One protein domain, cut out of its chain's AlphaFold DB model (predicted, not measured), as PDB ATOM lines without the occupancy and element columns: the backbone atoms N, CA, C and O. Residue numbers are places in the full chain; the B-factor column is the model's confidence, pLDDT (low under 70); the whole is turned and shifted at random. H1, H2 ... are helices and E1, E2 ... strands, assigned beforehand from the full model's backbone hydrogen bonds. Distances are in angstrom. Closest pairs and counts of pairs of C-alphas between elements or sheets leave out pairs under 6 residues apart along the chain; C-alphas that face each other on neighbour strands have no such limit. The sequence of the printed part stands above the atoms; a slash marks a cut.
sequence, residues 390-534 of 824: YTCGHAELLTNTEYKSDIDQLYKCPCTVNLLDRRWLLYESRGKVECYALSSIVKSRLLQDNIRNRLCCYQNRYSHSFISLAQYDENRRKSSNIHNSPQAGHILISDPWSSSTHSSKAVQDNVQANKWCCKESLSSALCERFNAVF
ATOM      1  N   TYR A 390     -38.779  40.219 222.845       90.88
ATOM      2  CA  TYR A 390     -38.771  40.123 224.301       90.88
ATOM      3  C   TYR A 390     -40.186  39.930 224.858       90.88
ATOM      4  O   TYR A 390     -40.415  39.011 225.634       90.88
ATOM      5  N   THR A 391     -41.145  40.748 224.419       91.12
ATOM      6  CA  THR A 391     -42.547  40.653 224.861       91.12
ATOM      7  C   THR A 391     -43.230  39.374 224.381       91.12
ATOM      8  O   THR A 391     -43.983  38.769 225.136       91.12
ATOM      9  N   CYS A 392     -42.948  38.920 223.157       87.12
ATOM     10  CA  CYS A 392     -43.459  37.654 222.635       87.12
ATOM     11  C   CYS A 392     -42.924  36.445 223.416       87.12
ATOM     12  O   CYS A 392     -43.688  35.542 223.737       87.12
ATOM     13  N   GLY A 393     -41.637  36.452 223.768       88.12
ATOM     14  CA  GLY A 393     -41.008  35.388 224.553       88.12
ATOM     15  C   GLY A 393     -41.418  35.335 226.028       88.12
ATOM     16  O   GLY A 393     -40.925  34.456 226.718       88.12
ATOM     17  N   HIS A 394     -42.255  36.273 226.486       92.25
ATOM     18  CA  HIS A 394     -42.809  36.320 227.845       92.25
ATOM     19  C   HIS A 394     -44.346  36.416 227.847       92.25
ATOM     20  O   HIS A 394     -44.957  36.762 228.860       92.25
ATOM     21  N   ALA A 395     -44.998  36.172 226.705       88.62
ATOM     22  CA  ALA A 395     -46.446  36.319 226.569       88.62
ATOM     23  C   ALA A 395     -47.228  35.332 227.458       88.62
ATOM     24  O   ALA A 395     -48.353  35.617 227.864       88.62
ATOM     25  N   GLU A 396     -46.629  34.196 227.814       88.12
ATOM     26  CA  GLU A 396     -47.193  33.197 228.720       88.12
ATOM     27  C   GLU A 396     -47.493  33.755 230.121       88.12
ATOM     28  O   GLU A 396     -48.450  33.314 230.771       88.12
ATOM     29  N   LEU A 397     -46.750  34.781 230.558       91.94
ATOM     30  CA  LEU A 397     -46.957  35.440 231.850       91.94
ATOM     31  C   LEU A 397     -48.342  36.093 231.963       91.94
ATOM     32  O   LEU A 397     -48.896  36.153 233.058       91.94
ATOM     33  N   LEU A 398     -48.960  36.495 230.846       89.12
ATOM     34  CA  LEU A 398     -50.303  37.094 230.826       89.12
ATOM     35  C   LEU A 398     -51.385  36.159 231.397       89.12
ATOM     36  O   LEU A 398     -52.404  36.608 231.937       89.12
ATOM     37  N   THR A 399     -51.164  34.848 231.294       88.81
ATOM     38  CA  THR A 399     -52.085  33.807 231.781       88.81
ATOM     39  C   THR A 399     -51.583  33.087 233.031       88.81
ATOM     40  O   THR A 399     -52.323  32.301 233.618       88.81
ATOM     41  N   ASN A 400     -50.357  33.372 233.472       92.38
ATOM     42  CA  ASN A 400     -49.741  32.708 234.610       92.38
ATOM     43  C   ASN A 400     -50.322  33.238 235.939       92.38
ATOM     44  O   ASN A 400     -50.279  34.436 236.221       92.38
ATOM     45  N   THR A 401     -50.886  32.345 236.754       94.06
ATOM     46  CA  THR A 401     -51.527  32.692 238.034       94.06
ATOM     47  C   THR A 401     -50.525  33.025 239.138       94.06
ATOM     48  O   THR A 401     -50.781  33.931 239.927       94.06
ATOM     49  N   GLU A 402     -49.381  32.341 239.177       93.81
ATOM     50  CA  GLU A 402     -48.291  32.603 240.124       93.81
ATOM     51  C   GLU A 402     -47.698  33.997 239.893       93.81
ATOM     52  O   GLU A 402     -47.586  34.781 240.826       93.81
ATOM     53  N   TYR A 403     -47.450  34.365 238.633       93.94
ATOM     54  CA  TYR A 403     -46.978  35.699 238.260       93.94
ATOM     55  C   TYR A 403     -47.932  36.812 238.711       93.94
ATOM     56  O   TYR A 403     -47.489  37.836 239.228       93.94
ATOM     57  N   LYS A 404     -49.247  36.609 238.557       92.25
ATOM     58  CA  LYS A 404     -50.254  37.571 239.034       92.25
ATOM     59  C   LYS A 404     -50.239  37.688 240.558       92.25
ATOM     60  O   LYS A 404     -50.168  38.798 241.074       92.25
ATOM     61  N   SER A 405     -50.209  36.553 241.260       93.31
ATOM     62  CA  SER A 405     -50.088  36.515 242.723       93.31
ATOM     63  C   SER A 405     -48.822  37.226 243.214       93.31
ATOM     64  O   SER A 405     -48.887  38.015 244.155       93.31
ATOM     65  N   ASP A 406     -47.678  37.000 242.562       93.50
ATOM     66  CA  ASP A 406     -46.422  37.676 242.889       93.50
ATOM     67  C   ASP A 406     -46.555  39.198 242.769       93.50
ATOM     68  O   ASP A 406     -46.089  39.931 243.640       93.50
ATOM     69  N   ILE A 407     -47.183  39.694 241.700       92.56
ATOM     70  CA  ILE A 407     -47.354  41.135 241.478       92.56
ATOM     71  C   ILE A 407     -48.265  41.762 242.535       92.56
ATOM     72  O   ILE A 407     -47.942  42.843 243.043       92.56
ATOM     73  N   ASP A 408     -49.366  41.089 242.871       89.50
ATOM     74  CA  ASP A 408     -50.376  41.578 243.815       89.50
ATOM     75  C   ASP A 408     -49.826  41.716 245.242       89.50
ATOM     76  O   ASP A 408     -50.239  42.604 245.988       89.50
ATOM     77  N   GLN A 409     -48.844  40.890 245.613       88.81
ATOM     78  CA  GLN A 409     -48.165  40.966 246.910       88.81
ATOM     79  C   GLN A 409     -47.178  42.141 247.025       88.81
ATOM     80  O   GLN A 409     -46.806  42.532 248.133       88.81
ATOM     81  N   LEU A 410     -46.706  42.707 245.908       88.25
ATOM     82  CA  LEU A 410     -45.708  43.778 245.934       88.25
ATOM     83  C   LEU A 410     -46.329  45.111 246.384       88.25
ATOM     84  O   LEU A 410     -47.382  45.531 245.900       88.25
ATOM     85  N   TYR A 411     -45.606  45.839 247.240       84.50
ATOM     86  CA  TYR A 411     -45.988  47.185 247.674       84.50
ATOM     87  C   TYR A 411     -46.186  48.143 246.489       84.50
ATOM     88  O   TYR A 411     -45.419  48.134 245.522       84.50
ATOM     89  N   LYS A 412     -47.208  49.004 246.584       86.19
ATOM     90  CA  LYS A 412     -47.463  50.061 245.597       86.19
ATOM     91  C   LYS A 412     -46.391  51.144 245.635       86.19
ATOM     92  O   LYS A 412     -45.870  51.465 246.699       86.19
ATOM     93  N   CYS A 413     -46.077  51.710 244.469       87.38
ATOM     94  CA  CYS A 413     -45.138  52.822 244.389       87.38
ATOM     95  C   CYS A 413     -45.738  54.051 245.087       87.38
ATOM     96  O   CYS A 413     -46.879  54.404 244.793       87.38
ATOM     97  N   PRO A 414     -45.006  54.750 245.963       86.69
ATOM     98  CA  PRO A 414     -45.471  56.035 246.477       86.69
ATOM     99  C   PRO A 414     -45.563  57.083 245.361       86.69
ATOM    100  O   PRO A 414     -44.758  57.051 244.429       86.69
ATOM    101  N   CYS A 415     -46.505  58.027 245.424       85.31
ATOM    102  CA  CYS A 415     -46.676  59.005 244.337       85.31
ATOM    103  C   CYS A 415     -45.574  60.061 244.239       85.31
ATOM    104  O   CYS A 415     -45.425  60.677 243.185       85.31
ATOM    105  N   THR A 416     -44.774  60.262 245.282       81.00
ATOM    106  CA  THR A 416     -43.684  61.247 245.300       81.00
ATOM    107  C   THR A 416     -42.490  60.731 246.103       81.00
ATOM    108  O   THR A 416     -42.630  59.896 246.997       81.00
ATOM    109  N   VAL A 417     -41.288  61.234 245.806       76.56
ATOM    110  CA  VAL A 417     -40.031  60.791 246.453       76.56
ATOM    111  C   VAL A 417     -39.993  61.076 247.963       76.56
ATOM    112  O   VAL A 417     -39.284  60.404 248.710       76.56
ATOM    113  N   ASN A 418     -40.735  62.067 248.463       71.69
ATOM    114  CA  ASN A 418     -40.871  62.291 249.909       71.69
ATOM    115  C   ASN A 418     -41.667  61.188 250.622       71.69
ATOM    116  O   ASN A 418     -41.530  61.069 251.831       71.69
ATOM    117  N   LEU A 419     -42.470  60.405 249.897       73.62
ATOM    118  CA  LEU A 419     -43.246  59.296 250.454       73.62
ATOM    119  C   LEU A 419     -42.510  57.954 250.363       73.62
ATOM    120  O   LEU A 419     -42.951  56.977 250.965       73.62
ATOM    121  N   LEU A 420     -41.391  57.897 249.631       73.75
ATOM    122  CA  LEU A 420     -40.483  56.755 249.683       73.75
ATOM    123  C   LEU A 420     -39.854  56.678 251.073       73.75
ATOM    124  O   LEU A 420     -39.030  57.520 251.440       73.75
ATOM    125  N   ASP A 421     -40.222  55.640 251.812       69.88
ATOM    126  CA  ASP A 421     -39.505  55.249 253.017       69.88
ATOM    127  C   ASP A 421     -38.260  54.414 252.677       69.88
ATOM    128  O   ASP A 421     -37.887  54.174 251.523       69.88
ATOM    129  N   ARG A 422     -37.595  53.951 253.728       72.06
ATOM    130  CA  ARG A 422     -36.314  53.244 253.659       72.06
ATOM    131  C   ARG A 422     -36.402  51.803 253.174       72.06
ATOM    132  O   ARG A 422     -35.359  51.184 252.970       72.06
ATOM    133  N   ARG A 423     -37.608  51.274 252.952       74.12
ATOM    134  CA  ARG A 423     -37.818  49.960 252.330       74.12
ATOM    135  C   ARG A 423     -37.449  49.961 250.857       74.12
ATOM    136  O   ARG A 423     -37.207  48.887 250.309       74.12
ATOM    137  N   TRP A 424     -37.385  51.134 250.233       80.25
ATOM    138  CA  TRP A 424     -37.033  51.319 248.835       80.25
ATOM    139  C   TRP A 424     -35.561  51.717 248.696       80.25
ATOM    140  O   TRP A 424     -35.091  52.681 249.304       80.25
ATOM    141  N   LEU A 425     -34.817  50.987 247.869       80.69
ATOM    142  CA  LEU A 425     -33.417  51.266 247.558       80.69
ATOM    143  C   LEU A 425     -33.284  51.762 246.126       80.69
ATOM    144  O   LEU A 425     -33.921  51.233 245.219       80.69
ATOM    145  N   LEU A 426     -32.437  52.775 245.930       83.62
ATOM    146  CA  LEU A 426     -32.106  53.277 244.601       83.62
ATOM    147  C   LEU A 426     -31.425  52.156 243.812       83.62
ATOM    148  O   LEU A 426     -30.350  51.697 244.195       83.62
ATOM    149  N   TYR A 427     -32.056  51.731 242.723       88.00
ATOM    150  CA  TYR A 427     -31.536  50.711 241.821       88.00
ATOM    151  C   TYR A 427     -30.730  51.342 240.685       88.00
ATOM    152  O   TYR A 427     -29.607  50.925 240.410       88.00
ATOM    153  N   GLU A 428     -31.277  52.378 240.047       87.12
ATOM    154  CA  GLU A 428     -30.603  53.068 238.948       87.12
ATOM    155  C   GLU A 428     -31.014  54.541 238.832       87.12
ATOM    156  O   GLU A 428     -32.089  54.954 239.275       87.12
ATOM    157  N   SER A 429     -30.172  55.321 238.153       85.88
ATOM    158  CA  SER A 429     -30.456  56.706 237.775       85.88
ATOM    159  C   SER A 429     -30.356  56.865 236.256       85.88
ATOM    160  O   SER A 429     -29.337  56.552 235.643       85.88
ATOM    161  N   ARG A 430     -31.406  57.402 235.631       83.56
ATOM    162  CA  ARG A 430     -31.533  57.648 234.186       83.56
ATOM    163  C   ARG A 430     -31.523  59.158 233.913       83.56
ATOM    164  O   ARG A 430     -32.513  59.747 233.476       83.56
ATOM    165  N   GLY A 431     -30.403  59.815 234.213       83.56
ATOM    166  CA  GLY A 431     -30.273  61.274 234.123       83.56
ATOM    167  C   GLY A 431     -30.995  61.974 235.275       83.56
ATOM    168  O   GLY A 431     -30.544  61.898 236.410       83.56
ATOM    169  N   LYS A 432     -32.117  62.648 234.992       84.06
ATOM    170  CA  LYS A 432     -32.977  63.254 236.027       84.06
ATOM    171  C   LYS A 432     -34.037  62.293 236.579       84.06
ATOM    172  O   LYS A 432     -34.892  62.731 237.329       84.06
ATOM    173  N   VAL A 433     -34.039  61.025 236.177       87.25
ATOM    174  CA  VAL A 433     -34.982  60.032 236.700       87.25
ATOM    175  C   VAL A 433     -34.256  59.112 237.665       87.25
ATOM    176  O   VAL A 433     -33.202  58.589 237.315       87.25
ATOM    177  N   GLU A 434     -34.812  58.891 238.846       88.25
ATOM    178  CA  GLU A 434     -34.299  57.929 239.823       88.25
ATOM    179  C   GLU A 434     -35.300  56.797 240.005       88.25
ATOM    180  O   GLU A 434     -36.488  57.048 240.203       88.25
ATOM    181  N   CYS A 435     -34.825  55.558 239.924       90.81
ATOM    182  CA  CYS A 435     -35.656  54.371 239.998       90.81
ATOM    183  C   CYS A 435     -35.278  53.525 241.213       90.81
ATOM    184  O   CYS A 435     -34.119  53.149 241.393       90.81
ATOM    185  N   TYR A 436     -36.275  53.211 242.030       89.94
ATOM    186  CA  TYR A 436     -36.135  52.517 243.302       89.94
ATOM    187  C   TYR A 436     -36.799  51.142 243.240       89.94
ATOM    188  O   TYR A 436     -37.839  50.995 242.604       89.94
ATOM    189  N   ALA A 437     -36.224  50.151 243.914       91.62
ATOM    190  CA  ALA A 437     -36.802  48.819 244.074       91.62
ATOM    191  C   ALA A 437     -36.909  48.442 245.554       91.62
ATOM    192  O   ALA A 437     -36.204  49.010 246.392       91.62
ATOM    193  N   LEU A 438     -37.781  47.489 245.897       87.00
ATOM    194  CA  LEU A 438     -37.892  47.009 247.278       87.00
ATOM    195  C   LEU A 438     -36.568  46.394 247.714       87.00
ATOM    196  O   LEU A 438     -35.994  45.600 246.974       87.00
ATOM    197  N   SER A 439     -36.095  46.767 248.898       81.44
ATOM    198  CA  SER A 439     -34.834  46.295 249.465       81.44
ATOM    199  C   SER A 439     -34.830  44.785 249.684       81.44
ATOM    200  O   SER A 439     -35.861  44.175 249.980       81.44
ATOM    201  N   SER A 440     -33.639  44.190 249.632       78.31
ATOM    202  CA  SER A 440     -33.449  42.764 249.908       78.31
ATOM    203  C   SER A 440     -33.892  42.344 251.316       78.31
ATOM    204  O   SER A 440     -34.308  41.206 251.481       78.31
ATOM    205  N   ILE A 441     -33.894  43.248 252.306       72.75
ATOM    206  CA  ILE A 441     -34.405  42.985 253.670       72.75
ATOM    207  C   ILE A 441     -35.919  42.776 253.684       72.75
ATOM    208  O   ILE A 441     -36.438  41.880 254.345       72.75
ATOM    209  N   VAL A 442     -36.652  43.619 252.955       77.06
ATOM    210  CA  VAL A 442     -38.111  43.490 252.859       77.06
ATOM    211  C   VAL A 442     -38.464  42.229 252.084       77.06
ATOM    212  O   VAL A 442     -39.356  41.484 252.495       77.06
ATOM    213  N   LYS A 443     -37.718  41.955 251.009       84.44
ATOM    214  CA  LYS A 443     -37.855  40.738 250.208       84.44
ATOM    215  C   LYS A 443     -37.619  39.474 251.038       84.44
ATOM    216  O   LYS A 443     -38.500  38.625 251.087       84.44
ATOM    217  N   SER A 444     -36.503  39.378 251.761       73.88
ATOM    218  CA  SER A 444     -36.110  38.171 252.504       73.88
ATOM    219  C   SER A 444     -36.989  37.828 253.706       73.88
ATOM    220  O   SER A 444     -36.870  36.725 254.237       73.88
ATOM    221  N   ARG A 445     -37.855  38.734 254.170       70.94
ATOM    222  CA  ARG A 445     -38.727  38.465 255.322       70.94
ATOM    223  C   ARG A 445     -40.214  38.520 255.021       70.94
ATOM    224  O   ARG A 445     -40.949  37.674 255.518       70.94
ATOM    225  N   LEU A 446     -40.675  39.522 254.278       75.12
ATOM    226  CA  LEU A 446     -42.110  39.710 254.040       75.12
ATOM    227  C   LEU A 446     -42.566  39.093 252.716       75.12
ATOM    228  O   LEU A 446     -43.761  38.912 252.519       75.12
ATOM    229  N   LEU A 447     -41.627  38.788 251.816       84.06
ATOM    230  CA  LEU A 447     -41.894  38.350 250.446       84.06
ATOM    231  C   LEU A 447     -40.925  37.220 250.035       84.06
ATOM    232  O   LEU A 447     -40.371  37.267 248.938       84.06
ATOM    233  N   GLN A 448     -40.696  36.252 250.935       78.88
ATOM    234  CA  GLN A 448     -39.647  35.220 250.830       78.88
ATOM    235  C   GLN A 448     -39.711  34.394 249.543       78.88
ATOM    236  O   GLN A 448     -38.686  34.201 248.893       78.88
ATOM    237  N   ASP A 449     -40.911  33.964 249.159       85.38
ATOM    238  CA  ASP A 449     -41.118  33.114 247.980       85.38
ATOM    239  C   ASP A 449     -41.349  33.921 246.698       85.38
ATOM    240  O   ASP A 449     -41.356  33.387 245.592       85.38
ATOM    241  N   ASN A 450     -41.512  35.237 246.827       90.69
ATOM    242  CA  ASN A 450     -41.788  36.101 245.699       90.69
ATOM    243  C   ASN A 450     -40.464  36.452 245.020       90.69
ATOM    244  O   ASN A 450     -39.651  37.212 245.547       90.69
ATOM    245  N   ILE A 451     -40.242  35.942 243.816       91.19
ATOM    246  CA  ILE A 451     -38.995  36.198 243.086       91.19
ATOM    247  C   ILE A 451     -38.988  37.546 242.362       91.19
ATOM    248  O   ILE A 451     -37.946  37.953 241.858       91.19
ATOM    249  N   ARG A 452     -40.128  38.240 242.277       93.44
ATOM    250  CA  ARG A 452     -40.296  39.481 241.507       93.44
ATOM    251  C   ARG A 452     -39.982  40.704 242.354       93.44
ATOM    252  O   ARG A 452     -39.953  40.662 243.582       93.44
ATOM    253  N   ASN A 453     -39.771  41.838 241.707       93.25
ATOM    254  CA  ASN A 453     -39.641  43.112 242.406       93.25
ATOM    255  C   ASN A 453     -40.333  44.205 241.591       93.25
ATOM    256  O   ASN A 453     -40.748  43.983 240.455       93.25
ATOM    257  N   ARG A 454     -40.501  45.385 242.173       91.56
ATOM    258  CA  ARG A 454     -41.125  46.526 241.517       91.56
ATOM    259  C   ARG A 454     -40.117  47.636 241.370       91.56
ATOM    260  O   ARG A 454     -39.497  48.024 242.353       91.56
ATOM    261  N   LEU A 455     -40.012  48.176 240.165       93.25
ATOM    262  CA  LEU A 455     -39.253  49.386 239.919       93.25
ATOM    263  C   LEU A 455     -40.199  50.592 239.983       93.25
ATOM    264  O   LEU A 455     -41.188  50.628 239.261       93.25
ATOM    265  N   CYS A 456     -39.896  51.575 240.827       91.75
ATOM    266  CA  CYS A 456     -40.636  52.828 240.976       91.75
ATOM    267  C   CYS A 456     -39.740  53.994 240.555       91.75
ATOM    268  O   CYS A 456     -38.750  54.279 241.228       91.75
ATOM    269  N   CYS A 457     -40.065  54.659 239.447       91.88
ATOM    270  CA  CYS A 457     -39.236  55.718 238.870       91.88
ATOM    271  C   CYS A 457     -39.843  57.105 239.091       91.88
ATOM    272  O   CYS A 457     -41.044  57.291 238.918       91.88
ATOM    273  N   TYR A 458     -39.004  58.085 239.425       90.31
ATOM    274  CA  TYR A 458     -39.413  59.444 239.779       90.31
ATOM    275  C   TYR A 458     -38.629  60.476 238.984       90.31
ATOM    276  O   TYR A 458     -37.415  60.354 238.825       90.31
ATOM    277  N   GLN A 459     -39.318  61.508 238.497       89.06
ATOM    278  CA  GLN A 459     -38.702  62.578 237.716       89.06
ATOM    279  C   GLN A 459     -38.224  63.707 238.635       89.06
ATOM    280  O   GLN A 459     -39.026  64.516 239.099       89.06
ATOM    281  N   ASN A 460     -36.910  63.829 238.815       81.19
ATOM    282  CA  ASN A 460     -36.304  64.938 239.542       81.19
ATOM    283  C   ASN A 460     -36.441  66.244 238.748       81.19
ATOM    284  O   ASN A 460     -36.209  66.310 237.533       81.19
ATOM    285  N   ARG A 461     -36.807  67.314 239.455       72.75
ATOM    286  CA  ARG A 461     -36.950  68.675 238.923       72.75
ATOM    287  C   ARG A 461     -35.582  69.323 238.700       72.75
ATOM    288  O   ARG A 461     -35.339  69.941 237.657       72.75
ATOM    289  N   TYR A 462     -34.668  69.120 239.647       69.06
ATOM    290  CA  TYR A 462     -33.316  69.680 239.647       69.06
ATOM    291  C   TYR A 462     -32.240  68.593 239.513       69.06
ATOM    292  O   TYR A 462     -32.442  67.448 239.907       69.06
ATOM    293  N   SER A 463     -31.094  68.958 238.931       61.94
ATOM    294  CA  SER A 463     -29.898  68.104 238.896       61.94
ATOM    295  C   SER A 463     -29.222  68.106 240.268       61.94
ATOM    296  O   SER A 463     -29.106  69.168 240.875       61.94
ATOM    297  N   HIS A 464     -28.717  66.956 240.727       59.78
ATOM    298  CA  HIS A 464     -28.055  66.805 242.036       59.78
ATOM    299  C   HIS A 464     -26.767  67.625 242.191       59.78
ATOM    300  O   HIS A 464     -26.221  67.699 243.286       59.78
ATOM    301  N   SER A 465     -26.263  68.223 241.109       54.06
ATOM    302  CA  SER A 465     -24.958  68.872 241.106       54.06
ATOM    303  C   SER A 465     -24.904  70.191 241.880       54.06
ATOM    304  O   SER A 465     -23.832  70.480 242.390       54.06
ATOM    305  N   PHE A 466     -26.000  70.953 242.040       51.66
ATOM    306  CA  PHE A 466     -26.014  72.204 242.827       51.66
ATOM    307  C   PHE A 466     -27.442  72.596 243.246       51.66
ATOM    308  O   PHE A 466     -28.128  73.299 242.506       51.66
ATOM    309  N   ILE A 467     -27.901  72.154 244.422       60.00
ATOM    310  CA  ILE A 467     -29.200  72.570 244.977       60.00
ATOM    311  C   ILE A 467     -29.049  73.073 246.411       60.00
ATOM    312  O   ILE A 467     -28.377  72.449 247.229       60.00
ATOM    313  N   SER A 468     -29.675  74.211 246.718       63.22
ATOM    314  CA  SER A 468     -29.860  74.666 248.095       63.22
ATOM    315  C   SER A 468     -30.757  73.690 248.859       63.22
ATOM    316  O   SER A 468     -31.500  72.911 248.260       63.22
ATOM    317  N   LEU A 469     -30.750  73.750 250.188       58.06
ATOM    318  CA  LEU A 469     -31.618  72.905 251.007       58.06
ATOM    319  C   LEU A 469     -33.107  73.042 250.641       58.06
ATOM    320  O   LEU A 469     -33.818  72.049 250.518       58.06
ATOM    321  N   ALA A 470     -33.568  74.272 250.403       64.31
ATOM    322  CA  ALA A 470     -34.940  74.528 249.975       64.31
ATOM    323  C   ALA A 470     -35.254  73.852 248.629       64.31
ATOM    324  O   ALA A 470     -36.340  73.303 248.449       64.31
ATOM    325  N   GLN A 471     -34.286  73.844 247.706       67.19
ATOM    326  CA  GLN A 471     -34.401  73.167 246.416       67.19
ATOM    327  C   GLN A 471     -34.339  71.643 246.556       67.19
ATOM    328  O   GLN A 471     -35.050  70.965 245.824       67.19
ATOM    329  N   TYR A 472     -33.557  71.094 247.491       66.00
ATOM    330  CA  TYR A 472     -33.541  69.661 247.813       66.00
ATOM    331  C   TYR A 472     -34.905  69.187 248.330       66.00
ATOM    332  O   TYR A 472     -35.497  68.262 247.769       66.00
ATOM    333  N   ASP A 473     -35.446  69.883 249.328       64.44
ATOM    334  CA  ASP A 473     -36.767  69.610 249.894       64.44
ATOM    335  C   ASP A 473     -37.880  69.757 248.849       64.44
ATOM    336  O   ASP A 473     -38.821  68.960 248.791       64.44
ATOM    337  N   GLU A 474     -37.795  70.791 248.009       68.44
ATOM    338  CA  GLU A 474     -38.735  70.997 246.914       68.44
ATOM    339  C   GLU A 474     -38.626  69.903 245.851       68.44
ATOM    340  O   GLU A 474     -39.659  69.437 245.365       68.44
ATOM    341  N   ASN A 475     -37.408  69.461 245.522       72.00
ATOM    342  CA  ASN A 475     -37.179  68.370 244.583       72.00
ATOM    343  C   ASN A 475     -37.883  67.105 245.083       72.00
ATOM    344  O   ASN A 475     -38.675  66.529 244.348       72.00
ATOM    345  N   ARG A 476     -37.704  66.727 246.353       70.38
ATOM    346  CA  ARG A 476     -38.350  65.528 246.916       70.38
ATOM    347  C   ARG A 476     -39.879  65.599 246.929       70.38
ATOM    348  O   ARG A 476     -40.523  64.587 246.674       70.38
ATOM    349  N   ARG A 477     -40.461  66.777 247.182       69.38
ATOM    350  CA  ARG A 477     -41.924  66.989 247.164       69.38
ATOM    351  C   ARG A 477     -42.532  66.965 245.765       69.38
ATOM    352  O   ARG A 477     -43.666  66.539 245.607       69.38
ATOM    353  N   LYS A 478     -41.816  67.491 244.770       75.00
ATOM    354  CA  LYS A 478     -42.346  67.680 243.409       75.00
ATOM    355  C   LYS A 478     -41.915  66.597 242.425       75.00
ATOM    356  O   LYS A 478     -42.371  66.619 241.286       75.00
ATOM    357  N   SER A 479     -41.039  65.682 242.839       83.00
ATOM    358  CA  SER A 479     -40.635  64.542 242.018       83.00
ATOM    359  C   SER A 479     -41.702  63.466 242.106       83.00
ATOM    360  O   SER A 479     -41.696  62.641 243.020       83.00
ATOM    361  N   SER A 480     -42.652  63.534 241.178       85.50
ATOM    362  CA  SER A 480     -43.749  62.581 241.076       85.50
ATOM    363  C   SER A 480     -43.286  61.265 240.464       85.50
ATOM    364  O   SER A 480     -42.360  61.234 239.643       85.50
ATOM    365  N   ASN A 481     -43.950  60.184 240.866       88.19
ATOM    366  CA  ASN A 481     -43.815  58.893 240.217       88.19
ATOM    367  C   ASN A 481     -44.219  59.026 238.745       88.19
ATOM    368  O   ASN A 481     -45.186  59.711 238.400       88.19
ATOM    369  N   ILE A 482     -43.421  58.418 237.879       87.62
ATOM    370  CA  ILE A 482     -43.620  58.431 236.442       87.62
ATOM    371  C   ILE A 482     -44.472  57.215 236.078       87.62
ATOM    372  O   ILE A 482     -44.022  56.082 236.241       87.62
ATOM    373  N   HIS A 483     -45.643  57.472 235.500       82.00
ATOM    374  CA  HIS A 483     -46.551  56.464 234.945       82.00
ATOM    375  C   HIS A 483     -46.800  56.724 233.464       82.00
ATOM    376  O   HIS A 483     -46.598  57.850 232.996       82.00
ATOM    377  N   ASN A 484     -47.255  55.702 232.735       74.75
ATOM    378  CA  ASN A 484     -47.656  55.790 231.326       74.75
ATOM    379  C   ASN A 484     -46.606  56.491 230.447       74.75
ATOM    380  O   ASN A 484     -46.923  57.271 229.550       74.75
ATOM    381  N   SER A 485     -45.328  56.265 230.748       79.44
ATOM    382  CA  SER A 485     -44.214  56.960 230.117       79.44
ATOM    383  C   SER A 485     -43.054  56.001 229.868       79.44
ATOM    384  O   SER A 485     -42.815  55.101 230.671       79.44
ATOM    385  N   PRO A 486     -42.248  56.223 228.817       75.38
ATOM    386  CA  PRO A 486     -41.071  55.406 228.532       75.38
ATOM    387  C   PRO A 486     -39.982  55.380 229.593       75.38
ATOM    388  O   PRO A 486     -39.018  54.625 229.481       75.38
ATOM    389  N   GLN A 487     -40.079  56.268 230.574       81.31
ATOM    390  CA  GLN A 487     -39.153  56.342 231.695       81.31
ATOM    391  C   GLN A 487     -39.787  55.846 232.998       81.31
ATOM    392  O   GLN A 487     -39.123  55.904 234.032       81.31
ATOM    393  N   ALA A 488     -41.036  55.370 232.939       85.88
ATOM    394  CA  ALA A 488     -41.752  54.792 234.060       85.88
ATOM    395  C   ALA A 488     -41.055  53.535 234.594       85.88
ATOM    396  O   ALA A 488     -40.240  52.880 233.927       85.88
ATOM    397  N   GLY A 489     -41.386  53.229 235.841       89.56
ATOM    398  CA  GLY A 489     -41.076  51.945 236.442       89.56
ATOM    399  C   GLY A 489     -41.980  50.835 235.897       89.56
ATOM    400  O   GLY A 489     -42.952  51.107 235.206       89.56
ATOM    401  N   HIS A 490     -41.645  49.581 236.188       93.25
ATOM    402  CA  HIS A 490     -42.419  48.398 235.799       93.25
ATOM    403  C   HIS A 490     -42.133  47.245 236.769       93.25
ATOM    404  O   HIS A 490     -41.219  47.326 237.601       93.25
ATOM    405  N   ILE A 491     -42.908  46.165 236.674       94.62
ATOM    406  CA  ILE A 491     -42.600  44.907 237.363       94.62
ATOM    407  C   ILE A 491     -41.316  44.300 236.799       94.62
ATOM    408  O   ILE A 491     -41.202  44.074 235.598       94.62
ATOM    409  N   LEU A 492     -40.374  43.997 237.688       94.31
ATOM    410  CA  LEU A 492     -39.139  43.311 237.355       94.31
ATOM    411  C   LEU A 492     -39.358  41.798 237.334       94.31
ATOM    412  O   LEU A 492     -39.892  41.218 238.283       94.31
ATOM    413  N   ILE A 493     -38.860  41.151 236.277       93.06
ATOM    414  CA  ILE A 493     -38.903  39.691 236.109       93.06
ATOM    415  C   ILE A 493     -38.184  38.945 237.247       93.06
ATOM    416  O   ILE A 493     -38.438  37.773 237.469       93.06
ATOM    417  N   SER A 494     -37.284  39.577 237.992       92.75
ATOM    418  CA  SER A 494     -36.645  38.966 239.158       92.75
ATOM    419  C   SER A 494     -36.232  40.053 240.149       92.75
ATOM    420  O   SER A 494     -36.256  41.241 239.824       92.75
ATOM    421  N   ASP A 495     -35.823  39.659 241.351       90.50
ATOM    422  CA  ASP A 495     -35.250  40.578 242.325       90.50
ATOM    423  C   ASP A 495     -33.894  41.140 241.836       90.50
ATOM    424  O   ASP A 495     -32.959  40.352 241.635       90.50
ATOM    425  N   PRO A 496     -33.751  42.472 241.645       90.12
ATOM    426  CA  PRO A 496     -32.495  43.111 241.243       90.12
ATOM    427  C   PRO A 496     -31.352  42.905 242.240       90.12
ATOM    428  O   PRO A 496     -30.191  43.059 241.865       90.12
ATOM    429  N   TRP A 497     -31.660  42.569 243.495       85.81
ATOM    430  CA  TRP A 497     -30.662  42.360 244.547       85.81
ATOM    431  C   TRP A 497     -30.190  40.906 244.659       85.81
ATOM    432  O   TRP A 497     -29.349  40.598 245.504       85.81
ATOM    433  N   SER A 498     -30.720  40.009 243.822       80.75
ATOM    434  CA  SER A 498     -30.320  38.604 243.798       80.75
ATOM    435  C   SER A 498     -28.844  38.451 243.422       80.75
ATOM    436  O   SER A 498     -28.365  39.038 242.452       80.75
ATOM    437  N   SER A 499     -28.123  37.596 244.152       74.50
ATOM    438  CA  SER A 499     -26.733  37.239 243.841       74.50
ATOM    439  C   SER A 499     -26.604  36.304 242.630       74.50
ATOM    440  O   SER A 499     -25.492  36.025 242.181       74.50
ATOM    441  N   SER A 500     -27.721  35.791 242.100       78.38
ATOM    442  CA  SER A 500     -27.736  34.938 240.912       78.38
ATOM    443  C   SER A 500     -27.401  35.747 239.659       78.38
ATOM    444  O   SER A 500     -28.100  36.696 239.297       78.38
ATOM    445  N   THR A 501     -26.366  35.318 238.938       74.12
ATOM    446  CA  THR A 501     -25.974  35.913 237.651       74.12
ATOM    447  C   THR A 501     -27.097  35.843 236.614       74.12
ATOM    448  O   THR A 501     -27.271  36.784 235.841       74.12
ATOM    449  N   HIS A 502     -27.900  34.774 236.631       73.44
ATOM    450  CA  HIS A 502     -29.059  34.617 235.750       73.44
ATOM    451  C   HIS A 502     -30.160  35.625 236.088       73.44
ATOM    452  O   HIS A 502     -30.671  36.287 235.188       73.44
ATOM    453  N   SER A 503     -30.479  35.798 237.374       78.94
ATOM    454  CA  SER A 503     -31.465  36.786 237.831       78.94
ATOM    455  C   SER A 503     -31.028  38.206 237.483       78.94
ATOM    456  O   SER A 503     -31.812  38.968 236.923       78.94
ATOM    457  N   SER A 504     -29.760  38.543 237.732       82.62
ATOM    458  CA  SER A 504     -29.210  39.859 237.394       82.62
ATOM    459  C   SER A 504     -29.310  40.147 235.893       82.62
ATOM    460  O   SER A 504     -29.768  41.218 235.493       82.62
ATOM    461  N   LYS A 505     -28.961  39.167 235.048       87.12
ATOM    462  CA  LYS A 505     -29.070  39.304 233.594       87.12
ATOM    463  C   LYS A 505     -30.522  39.457 233.140       87.12
ATOM    464  O   LYS A 505     -30.801  40.340 232.336       87.12
ATOM    465  N   ALA A 506     -31.442  38.669 233.695       90.38
ATOM    466  CA  ALA A 506     -32.863  38.763 233.378       90.38
ATOM    467  C   ALA A 506     -33.439  40.147 233.729       90.38
ATOM    468  O   ALA A 506     -34.160  40.729 232.925       90.38
ATOM    469  N   VAL A 507     -33.068  40.719 234.880       92.00
ATOM    470  CA  VAL A 507     -33.474  42.082 235.269       92.00
ATOM    471  C   VAL A 507     -32.904  43.128 234.312       92.00
ATOM    472  O   VAL A 507     -33.627  44.024 233.878       92.00
ATOM    473  N   GLN A 508     -31.626  43.020 233.942       90.38
ATOM    474  CA  GLN A 508     -31.014  43.934 232.974       90.38
ATOM    475  C   GLN A 508     -31.691  43.854 231.604       90.38
ATOM    476  O   GLN A 508     -31.967  44.889 230.999       90.38
ATOM    477  N   ASP A 509     -31.988  42.643 231.132       91.50
ATOM    478  CA  ASP A 509     -32.677  42.426 229.861       91.50
ATOM    479  C   ASP A 509     -34.112  42.963 229.912       91.50
ATOM    480  O   ASP A 509     -34.557  43.588 228.953       91.50
ATOM    481  N   ASN A 510     -34.799  42.828 231.049       94.00
ATOM    482  CA  ASN A 510     -36.133  43.379 231.276       94.00
ATOM    483  C   ASN A 510     -36.152  44.914 231.247       94.00
ATOM    484  O   ASN A 510     -36.945  45.506 230.512       94.00
ATOM    485  N   VAL A 511     -35.222  45.558 231.958       91.38
ATOM    486  CA  VAL A 511     -35.057  47.022 231.963       91.38
ATOM    487  C   VAL A 511     -34.663  47.538 230.576       91.38
ATOM    488  O   VAL A 511     -35.185  48.550 230.099       91.38
ATOM    489  N   GLN A 512     -33.769  46.833 229.888       91.19
ATOM    490  CA  GLN A 512     -33.347  47.195 228.541       91.19
ATOM    491  C   GLN A 512     -34.471  46.987 227.512       91.19
ATOM    492  O   GLN A 512     -34.608  47.795 226.589       91.19
ATOM    493  N   ALA A 513     -35.310  45.964 227.686       92.69
ATOM    494  CA  ALA A 513     -36.492  45.742 226.866       92.69
ATOM    495  C   ALA A 513     -37.530  46.853 227.041       92.69
ATOM    496  O   ALA A 513     -38.023  47.354 226.033       92.69
ATOM    497  N   ASN A 514     -37.782  47.325 228.268       90.88
ATOM    498  CA  ASN A 514     -38.625  48.501 228.506       90.88
ATOM    499  C   ASN A 514     -38.128  49.716 227.700       90.88
ATOM    500  O   ASN A 514     -38.902  50.366 226.995       90.88
ATOM    501  N   LYS A 515     -36.812  49.973 227.719       89.31
ATOM    502  CA  LYS A 515     -36.197  51.059 226.944       89.31
ATOM    503  C   LYS A 515     -36.379  50.868 225.436       89.31
ATOM    504  O   LYS A 515     -36.726  51.824 224.741       89.31
ATOM    505  N   TRP A 516     -36.175  49.651 224.928       91.25
ATOM    506  CA  TRP A 516     -36.427  49.342 223.521       91.25
ATOM    507  C   TRP A 516     -37.882  49.581 223.141       91.25
ATOM    508  O   TRP A 516     -38.127  50.236 222.138       91.25
ATOM    509  N   CYS A 517     -38.825  49.091 223.945       90.81
ATOM    510  CA  CYS A 517     -40.254  49.162 223.670       90.81
ATOM    511  C   CYS A 517     -40.794  50.583 223.740       90.81
ATOM    512  O   CYS A 517     -41.459  51.036 222.813       90.81
ATOM    513  N   CYS A 518     -40.490  51.296 224.818       87.56
ATOM    514  CA  CYS A 518     -41.159  52.547 225.106       87.56
ATOM    515  C   CYS A 518     -40.396  53.778 224.625       87.56
ATOM    516  O   CYS A 518     -41.018  54.786 224.309       87.56
ATOM    517  N   LYS A 519     -39.058  53.740 224.580       87.31
ATOM    518  CA  LYS A 519     -38.247  54.928 224.263       87.31
ATOM    519  C   LYS A 519     -37.667  54.903 222.855       87.31
ATOM    520  O   LYS A 519     -37.568  55.951 222.225       87.31
ATOM    521  N   GLU A 520     -37.207  53.741 222.407       89.69
ATOM    522  CA  GLU A 520     -36.435  53.614 221.164       89.69
ATOM    523  C   GLU A 520     -37.237  53.021 219.993       89.69
ATOM    524  O   GLU A 520     -36.762  53.066 218.859       89.69
ATOM    525  N   SER A 521     -38.413  52.436 220.240       83.75
ATOM    526  CA  SER A 521     -39.236  51.858 219.176       83.75
ATOM    527  C   SER A 521     -39.982  52.926 218.375       83.75
ATOM    528  O   SER A 521     -40.170  54.060 218.812       83.75
ATOM    529  N   LEU A 522     -40.443  52.533 217.187       72.50
ATOM    530  CA  LEU A 522     -41.221  53.387 216.286       72.50
ATOM    531  C   LEU A 522     -42.719  53.466 216.647       72.50
ATOM    532  O   LEU A 522     -43.473  54.102 215.914       72.50
ATOM    533  N   SER A 523     -43.185  52.794 217.711       78.88
ATOM    534  CA  SER A 523     -44.620  52.643 217.993       78.88
ATOM    535  C   SER A 523     -44.948  52.649 219.485       78.88
ATOM    536  O   SER A 523     -44.426  51.840 220.250       78.88
ATOM    537  N   SER A 524     -45.895  53.502 219.889       80.88
ATOM    538  CA  SER A 524     -46.436  53.523 221.255       80.88
ATOM    539  C   SER A 524     -47.135  52.214 221.640       80.88
ATOM    540  O   SER A 524     -47.066  51.814 222.799       80.88
ATOM    541  N   ALA A 525     -47.709  51.493 220.669       83.62
ATOM    542  CA  ALA A 525     -48.374  50.207 220.893       83.62
ATOM    543  C   ALA A 525     -47.418  49.137 221.453       83.62
ATOM    544  O   ALA A 525     -47.821  48.278 222.233       83.62
ATOM    545  N   LEU A 526     -46.124  49.212 221.119       86.31
ATOM    546  CA  LEU A 526     -45.121  48.302 221.676       86.31
ATOM    547  C   LEU A 526     -44.829  48.582 223.154       86.31
ATOM    548  O   LEU A 526     -44.495  47.657 223.891       86.31
ATOM    549  N   CYS A 527     -44.975  49.832 223.597       87.56
ATOM    550  CA  CYS A 527     -44.895  50.162 225.015       87.56
ATOM    551  C   CYS A 527     -46.103  49.618 225.779       87.56
ATOM    552  O   CYS A 527     -45.932  48.973 226.807       87.56
ATOM    553  N   GLU A 528     -47.311  49.800 225.239       87.12
ATOM    554  CA  GLU A 528     -48.542  49.241 225.815       87.12
ATOM    555  C   GLU A 528     -48.454  47.718 225.933       87.12
ATOM    556  O   GLU A 528     -48.790  47.147 226.966       87.12
ATOM    557  N   ARG A 529     -47.910  47.054 224.910       87.56
ATOM    558  CA  ARG A 529     -47.666  45.609 224.914       87.56
ATOM    559  C   ARG A 529     -46.657  45.179 225.976       87.56
ATOM    560  O   ARG A 529     -46.855  44.153 226.623       87.56
ATOM    561  N   PHE A 530     -45.580  45.942 226.158       91.31
ATOM    562  CA  PHE A 530     -44.633  45.694 227.242       91.31
ATOM    563  C   PHE A 530     -45.315  45.838 228.603       91.31
ATOM    564  O   PHE A 530     -45.195  44.934 229.424       91.31
ATOM    565  N   ASN A 531     -46.080  46.912 228.808       90.12
ATOM    566  CA  ASN A 531     -46.801  47.168 230.054       90.12
ATOM    567  C   ASN A 531     -47.941  46.161 230.289       90.12
ATOM    568  O   ASN A 531     -48.271  45.872 231.430       90.12
ATOM    569  N   ALA A 532     -48.506  45.548 229.247       89.50
ATOM    570  CA  ALA A 532     -49.462  44.457 229.420       89.50
ATOM    571  C   ALA A 532     -48.816  43.239 230.108       89.50
ATOM    572  O   ALA A 532     -49.447  42.598 230.944       89.50
ATOM    573  N   VAL A 533     -47.555  42.932 229.776       92.00
ATOM    574  CA  VAL A 533     -46.800  41.833 230.404       92.00
ATOM    575  C   VAL A 533     -46.182  42.278 231.731       92.00
ATOM    576  O   VAL A 533     -46.279  41.562 232.722       92.00
ATOM    577  N   PHE A 534     -45.564  43.458 231.762       93.81
ATOM    578  CA  PHE A 534     -44.835  44.030 232.895       93.81
ATOM    579  C   PHE A 534     -45.471  45.365 233.299       93.81
ATOM    580  O   PHE A 534     -44.936  46.422 232.957       93.81
TER     581      PHE A 534
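Overview. This is residues 390 to 534 of the 824 residues of an uncharacterized protein of Biomphalaria glabrata (UniProt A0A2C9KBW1). A small, strongly twisted sheet of three strands, E1, E2 and E3, has short helices round its margins: H3 and H4 only graze it, and H4 lies at one end of the long axis with H1 and H2 towards the other. The long helix H5 folds back into H6 as a helical hairpin set off from the sheet, and H1 packs on H6. The printed part has 145 residues, with six named helices and three named strands in the order H1 H2 E1 E2 H3 E3 H4 H5 H6. The sheet's order is E1 E2 E3, antiparallel, and the class is mixed, helices and strands. The whole is compact, with a radius of gyration of the C-alphas of 15.7 A and spans of 48 by 42 by 26 A.

Arrangement. Start at H1, residues 395 to 399, which is close but not clearly touching H2, residues 401 to 409; their closest C-alphas, of Leu 397 and Tyr 403, are 6.4 A apart. Look next at E1, residues 424 to 430, and E2, residues 433 to 438: this hairpin is antiparallel at 150 degrees, with N 425 and O 437 at 2.8 A. E2 is also antiparallel to E3, residues 453 to 459, at 155 degrees, with N 436 and O 456 at 2.8 A. H2 is apart from E3, but only just, at 8.0 A. Residues 440 to 443 of H3, residues 440 to 446, only graze the sheet, as do residues 475 to 478 of H4, residues 469 to 478. Residues 491 to 492 pair antiparallel with 453 to 454 of E3. H5, residues 501 to 520, is not on the sheet; with residues 514 to 518 alone it touches H6, residues 524 to 533, at a shallow tilt of 30 degrees, opposite ways, a helical hairpin whose closest C-alphas, of Cys 518 and Cys 527, are 4.4 A apart. H1 touches H6, the closest C-alphas being those of Leu 398 and Val 533, 5.9 A apart. Every O i to N i+4 pair is within hydrogen-bond range in H2, H3, H4 and H6, against 15 of 16 in H5 and 0 of 1 in H1, where 2 of 2 O i to N i+3 pairs are.

Along the chain. Find C-alpha 395 at (-46.446, 36.319, 226.569), where H1 begins. E1, E2 and E3 measure 16.9, 17.0 and 20.0 A from first to last C-alpha, and E3 begins at C-alpha 453, (-39.641, 43.112, 242.406). H4 measures 14.1 A, H5 26.4 A and H6 14.8 A; H6 ends at C-alpha 533, (-46.800, 41.833, 230.404).

Size, cuts and confidence. The C-alphas farthest apart, of Thr 399 and Ser 468, are 49.3 A from each other. The printed part has no cut; its long links are residues 410 to 423 and 479 to 500. The mean pLDDT of the printed part is 83.4, and residues 421, 462 to 474 and 477 are under 70.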